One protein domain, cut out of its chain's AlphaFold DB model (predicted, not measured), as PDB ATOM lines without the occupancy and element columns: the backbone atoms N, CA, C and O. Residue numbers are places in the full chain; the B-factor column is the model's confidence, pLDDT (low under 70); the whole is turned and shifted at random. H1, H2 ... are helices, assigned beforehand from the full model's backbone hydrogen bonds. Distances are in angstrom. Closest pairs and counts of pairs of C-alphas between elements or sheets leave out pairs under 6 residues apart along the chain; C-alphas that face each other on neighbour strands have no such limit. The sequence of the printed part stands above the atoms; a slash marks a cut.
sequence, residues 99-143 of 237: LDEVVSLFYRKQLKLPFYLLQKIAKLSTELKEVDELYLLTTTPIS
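What this domain is: This is residues 99 to 143 of the 237 residues of an uncharacterized protein of Acinetobacter baumannii (strain 1295743) (UniProt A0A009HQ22). Three short helices stand with their axes roughly aligned in a small triangle: H1, the longest, touches H3, and H3 forms a helical hairpin with H2. The printed part has 45 residues, with three named helices in the order H1, H2, H3 and no named strand; the class is all helix. It is compact, with a radius of gyration of the C-alphas of 9.5 A and spans of 24 by 24 by 14 A.

How they stand to each other: Start at H1, residues 99 to 108. It touches H3, residues 128 to 135, closest at the C-alphas of Val 103 and Leu 134, 6.2 A apart. The two run the same way at a shallow tilt of 27 degrees. H3 also touches H2, residues 115 to 122, closest at the C-alphas of Ala 122 and Val 131, 5.2 A apart. This hairpin runs opposite ways at a shallow tilt of 30 degrees. H1 and H2 are only just apart, their closest C-alphas 8.1 A from each other. Every O i to N i+4 pair is within hydrogen-bond range in H1 and H3, and 3 of 4 in H2.

Where its parts are: Find C-alpha 99 at (2.769, -17.165, 54.928); from there H1 runs 14.1 A to C-alpha 108. H2 measures 10.1 A, and H3 10.8 A, ending at C-alpha 135, (6.730, -6.430, 58.824).

The domain as a whole: The C-alphas of Glu 101 and Ser 143, the two farthest apart, are 25.2 A from each other. The printed part has no cut; the link from H1 to H2 is short, that from H2 to H3 tight. No printed residue is under 70 in pLDDT.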
ATOM      1  N   LEU A  99       2.489 -18.388  54.173       89.69
ATOM      2  CA  LEU A  99       2.769 -17.165  54.928       89.69
ATOM      3  C   LEU A  99       1.505 -16.315  55.115       89.69
ATOM      4  O   LEU A  99       1.275 -15.839  56.226       89.69
ATOM      5  N   ASP A 100       0.641 -16.235  54.106       89.31
ATOM      6  CA  ASP A 100      -0.673 -15.579  54.191       89.31
ATOM      7  C   ASP A 100      -1.538 -16.139  55.326       89.31
ATOM      8  O   ASP A 100      -2.162 -15.393  56.088       89.31
ATOM      9  N   GLU A 101      -1.540 -17.466  55.497       91.44
ATOM     10  CA  GLU A 101      -2.224 -18.131  56.609       91.44
ATOM     11  C   GLU A 101      -1.655 -17.684  57.972       91.44
ATOM     12  O   GLU A 101      -2.402 -17.482  58.934       91.44
ATOM     13  N   VAL A 102      -0.334 -17.495  58.073       91.19
ATOM     14  CA  VAL A 102       0.334 -17.022  59.298       91.19
ATOM     15  C   VAL A 102       0.032 -15.549  59.573       91.19
ATOM     16  O   VAL A 102      -0.295 -15.199  60.709       91.19
ATOM     17  N   VAL A 103       0.102 -14.699  58.549       90.31
ATOM     18  CA  VAL A 103      -0.240 -13.272  58.621       90.31
ATOM     19  C   VAL A 103      -1.695 -13.105  59.074       90.31
ATOM     20  O   VAL A 103      -1.969 -12.403  60.051       90.31
ATOM     21  N   SER A 104      -2.619 -13.849  58.462       90.81
ATOM     22  CA  SER A 104      -4.042 -13.866  58.827       90.81
ATOM     23  C   SER A 104      -4.268 -14.296  60.278       90.81
ATOM     24  O   SER A 104      -5.039 -13.668  61.011       90.81
ATOM     25  N   LEU A 105      -3.566 -15.338  60.735       91.25
ATOM     26  CA  LEU A 105      -3.628 -15.796  62.123       91.25
ATOM     27  C   LEU A 105      -3.133 -14.722  63.102       91.25
ATOM     28  O   LEU A 105      -3.739 -14.524  64.159       91.25
ATOM     29  N   PHE A 106      -2.041 -14.031  62.772       90.38
ATOM     30  CA  PHE A 106      -1.500 -12.955  63.600       90.38
ATOM     31  C   PHE A 106      -2.456 -11.769  63.685       90.38
ATOM     32  O   PHE A 106      -2.676 -11.280  64.793       90.38
ATOM     33  N   TYR A 107      -3.097 -11.373  62.582       90.12
ATOM     34  CA  TYR A 107      -4.155 -10.362  62.614       90.12
ATOM     35  C   TYR A 107      -5.336 -10.802  63.484       90.12
ATOM     36  O   TYR A 107      -5.737 -10.065  64.388       90.12
ATOM     37  N   ARG A 108      -5.843 -12.028  63.290       90.06
ATOM     38  CA  ARG A 108      -6.970 -12.583  64.063       90.06
ATOM     39  C   ARG A 108      -6.694 -12.600  65.566       90.06
ATOM     40  O   ARG A 108      -7.568 -12.259  66.356       90.06
ATOM     41  N   LYS A 109      -5.479 -12.990  65.965       88.50
ATOM     42  CA  LYS A 109      -5.054 -13.048  67.372       88.50
ATOM     43  C   LYS A 109      -4.439 -11.738  67.889       88.50
ATOM     44  O   LYS A 109      -3.987 -11.703  69.032       88.50
ATOM     45  N   GLN A 110      -4.387 -10.686  67.067       87.88
ATOM     46  CA  GLN A 110      -3.732  -9.404  67.370       87.88
ATOM     47  C   GLN A 110      -2.294  -9.575  67.898       87.88
ATOM     48  O   GLN A 110      -1.845  -8.895  68.826       87.88
ATOM     49  N   LEU A 111      -1.560 -10.531  67.329       87.00
ATOM     50  CA  LEU A 111      -0.209 -10.852  67.757       87.00
ATOM     51  C   LEU A 111       0.794  -9.925  67.091       87.00
ATOM     52  O   LEU A 111       0.832  -9.791  65.873       87.00
ATOM     53  N   LYS A 112       1.658  -9.350  67.923       88.62
ATOM     54  CA  LYS A 112       2.849  -8.630  67.488       88.62
ATOM     55  C   LYS A 112       4.093  -9.362  67.956       88.62
ATOM     56  O   LYS A 112       4.145  -9.809  69.108       88.62
ATOM     57  N   LEU A 113       5.083  -9.470  67.076       85.06
ATOM     58  CA  LEU A 113       6.351 -10.134  67.364       85.06
ATOM     59  C   LEU A 113       7.540  -9.173  67.222       85.06
ATOM     60  O   LEU A 113       7.474  -8.201  66.470       85.06
ATOM     61  N   PRO A 114       8.649  -9.439  67.929       88.06
ATOM     62  CA  PRO A 114       9.909  -8.758  67.676       88.06
ATOM     63  C   PRO A 114      10.397  -8.953  66.236       88.06
ATOM     64  O   PRO A 114      10.260 -10.043  65.670       88.06
ATOM     65  N   PHE A 115      11.061  -7.930  65.690       87.00
ATOM     66  CA  PHE A 115      11.615  -7.935  64.332       87.00
ATOM     67  C   PHE A 115      12.463  -9.180  64.032       87.00
ATOM     68  O   PHE A 115      12.229  -9.851  63.032       87.00
ATOM     69  N   TYR A 116      13.370  -9.567  64.935       86.00
ATOM     70  CA  TYR A 116      14.265 -10.711  64.719       86.00
ATOM     71  C   TYR A 116      13.532 -12.057  64.532       86.00
ATOM     72  O   TYR A 116      14.077 -12.978  63.924       86.00
ATOM     73  N   LEU A 117      12.314 -12.208  65.069       86.94
ATOM     74  CA  LEU A 117      11.490 -13.400  64.851       86.94
ATOM     75  C   LEU A 117      10.808 -13.340  63.485       86.94
ATOM     76  O   LEU A 117      10.846 -14.314  62.736       86.94
ATOM     77  N   LEU A 118      10.243 -12.188  63.130       86.81
ATOM     78  CA  LEU A 118       9.600 -11.985  61.832       86.81
ATOM     79  C   LEU A 118      10.608 -12.111  60.690       86.81
ATOM     80  O   LEU A 118      10.318 -12.778  59.708       86.81
ATOM     81  N   GLN A 119      11.834 -11.616  60.865       86.94
ATOM     82  CA  GLN A 119      12.917 -11.773  59.894       86.94
ATOM     83  C   GLN A 119      13.229 -13.253  59.604       86.94
ATOM     84  O   GLN A 119      13.551 -13.610  58.473       86.94
ATOM     85  N   LYS A 120      13.099 -14.154  60.590       88.50
ATOM     86  CA  LYS A 120      13.276 -15.600  60.356       88.50
ATOM     87  C   LYS A 120      12.171 -16.179  59.479       88.50
ATOM     88  O   LYS A 120      12.468 -17.020  58.640       88.50
ATOM     89  N   ILE A 121      10.927 -15.748  59.682       87.50
ATOM     90  CA  ILE A 121       9.791 -16.160  58.850       87.50
ATOM     91  C   ILE A 121       9.905 -15.545  57.449       87.50
ATOM     92  O   ILE A 121       9.737 -16.262  56.471       87.50
ATOM     93  N   ALA A 122      10.282 -14.268  57.344       86.81
ATOM     94  CA  ALA A 122      10.478 -13.568  56.076       86.81
ATOM     95  C   ALA A 122      11.467 -14.295  55.155       86.81
ATOM     96  O   ALA A 122      11.229 -14.405  53.960       86.81
ATOM     97  N   LYS A 123      12.544 -14.870  55.709       85.56
ATOM     98  CA  LYS A 123      13.519 -15.672  54.944       85.56
ATOM     99  C   LYS A 123      12.940 -16.948  54.323       85.56
ATOM    100  O   LYS A 123      13.597 -17.546  53.478       85.56
ATOM    101  N   LEU A 124      11.772 -17.400  54.775       85.31
ATOM    102  CA  LEU A 124      11.060 -18.538  54.191       85.31
ATOM    103  C   LEU A 124      10.076 -18.114  53.094       85.31
ATOM    104  O   LEU A 124       9.610 -18.982  52.359       85.31
ATOM    105  N   SER A 125       9.757 -16.821  52.995       83.19
ATOM    106  CA  SER A 125       8.865 -16.303  51.962       83.19
ATOM    107  C   SER A 125       9.528 -16.361  50.591       83.19
ATOM    108  O   SER A 125      10.732 -16.133  50.440       83.19
ATOM    109  N   THR A 126       8.715 -16.658  49.585       74.69
ATOM    110  CA  THR A 126       9.090 -16.572  48.174       74.69
ATOM    111  C   THR A 126       8.626 -15.271  47.528       74.69
ATOM    112  O   THR A 126       9.061 -14.975  46.418       74.69
ATOM    113  N   GLU A 127       7.776 -14.493  48.204       78.81
ATOM    114  CA  GLU A 127       7.151 -13.285  47.670       78.81
ATOM    115  C   GLU A 127       7.413 -12.069  48.564       78.81
ATOM    116  O   GLU A 127       7.062 -12.018  49.739       78.81
ATOM    117  N   LEU A 128       7.997 -11.021  47.986       80.12
ATOM    118  CA  LEU A 128       8.411  -9.838  48.745       80.12
ATOM    119  C   LEU A 128       7.241  -9.062  49.367       80.12
ATOM    120  O   LEU A 128       7.413  -8.411  50.398       80.12
ATOM    121  N   LYS A 129       6.045  -9.151  48.772       78.50
ATOM    122  CA  LYS A 129       4.829  -8.526  49.310       78.50
ATOM    123  C   LYS A 129       4.446  -9.120  50.666       78.50
ATOM    124  O   LYS A 129       4.186  -8.362  51.596       78.50
ATOM    125  N   GLU A 130       4.525 -10.443  50.813       82.25
ATOM    126  CA  GLU A 130       4.225 -11.122  52.078       82.25
ATOM    127  C   GLU A 130       5.195 -10.695  53.196       82.25
ATOM    128  O   GLU A 130       4.817 -10.588  54.364       82.25
ATOM    129  N   VAL A 131       6.459 -10.419  52.849       85.44
ATOM    130  CA  VAL A 131       7.468  -9.933  53.806       85.44
ATOM    131  C   VAL A 131       7.094  -8.557  54.356       85.44
ATOM    132  O   VAL A 131       7.242  -8.316  55.554       85.44
ATOM    133  N   ASP A 132       6.592  -7.655  53.511       83.56
ATOM    134  CA  ASP A 132       6.185  -6.315  53.940       83.56
ATOM    135  C   ASP A 132       4.956  -6.356  54.856       83.56
ATOM    136  O   ASP A 132       4.932  -5.684  55.886       83.56
ATOM    137  N   GLU A 133       3.971  -7.200  54.539       84.81
ATOM    138  CA  GLU A 133       2.799  -7.420  55.395       84.81
ATOM    139  C   GLU A 133       3.194  -8.008  56.752       84.81
ATOM    140  O   GLU A 133       2.763  -7.528  57.804       84.81
ATOM    141  N   LEU A 134       4.097  -8.989  56.752       86.81
ATOM    142  CA  LEU A 134       4.657  -9.560  57.972       86.81
ATOM    143  C   LEU A 134       5.353  -8.492  58.831       86.81
ATOM    144  O   LEU A 134       5.256  -8.501  60.059       86.81
ATOM    145  N   TYR A 135       6.040  -7.551  58.190       87.31
ATOM    146  CA  TYR A 135       6.730  -6.430  58.824       87.31
ATOM    147  C   TYR A 135       5.783  -5.385  59.433       87.31
ATOM    148  O   TYR A 135       6.189  -4.658  60.337       87.31
ATOM    149  N   LEU A 136       4.502  -5.355  59.057       85.19
ATOM    150  CA  LEU A 136       3.489  -4.549  59.756       85.19
ATOM    151  C   LEU A 136       3.087  -5.145  61.119       85.19
ATOM    152  O   LEU A 136       2.505  -4.452  61.956       85.19
ATOM    153  N   LEU A 137       3.412  -6.417  61.374       86.69
ATOM    154  CA  LEU A 137       3.040  -7.160  62.586       86.69
ATOM    155  C   LEU A 137       4.100  -7.063  63.693       86.69
ATOM    156  O   LEU A 137       4.153  -7.884  64.617       86.69
ATOM    157  N   THR A 138       4.972  -6.065  63.620       87.06
ATOM    158  CA  THR A 138       6.040  -5.874  64.595       87.06
ATOM    159  C   THR A 138       5.552  -5.143  65.838       87.06
ATOM    160  O   THR A 138       4.591  -4.371  65.827       87.06
ATOM    161  N   THR A 139       6.246  -5.360  66.955       82.12
ATOM    162  CA  THR A 139       6.031  -4.568  68.176       82.12
ATOM    163  C   THR A 139       6.492  -3.121  68.028       82.12
ATOM    164  O   THR A 139       5.923  -2.233  68.654       82.12
ATOM    165  N   THR A 140       7.518  -2.892  67.213       84.31
ATOM    166  CA  THR A 140       8.157  -1.593  66.984       84.31
ATOM    167  C   THR A 140       8.192  -1.299  65.489       84.31
ATOM    168  O   THR A 140       8.486  -2.227  64.729       84.31
ATOM    169  N   PRO A 141       7.946  -0.053  65.050       85.12
ATOM    170  CA  PRO A 141       8.105   0.320  63.648       85.12
ATOM    171  C   PRO A 141       9.480  -0.107  63.124       85.12
ATOM    172  O   PRO A 141      10.488   0.108  63.799       85.12
ATOM    173  N   ILE A 142       9.506  -0.754  61.959       89.06
ATOM    174  CA  ILE A 142      10.753  -1.171  61.314       89.06
ATOM    175  C   ILE A 142      11.334   0.031  60.574       89.06
ATOM    176  O   ILE A 142      10.643   0.624  59.742       89.06
ATOM    177  N   SER A 143      12.594   0.356  60.861       91.19
ATOM    178  CA  SER A 143      13.324   1.416  60.157       91.19
ATOM    179  C   SER A 143      13.672   1.017  58.721       91.19
ATOM    180  O   SER A 143      13.715  -0.168  58.381       91.19
TER     181      SER A 143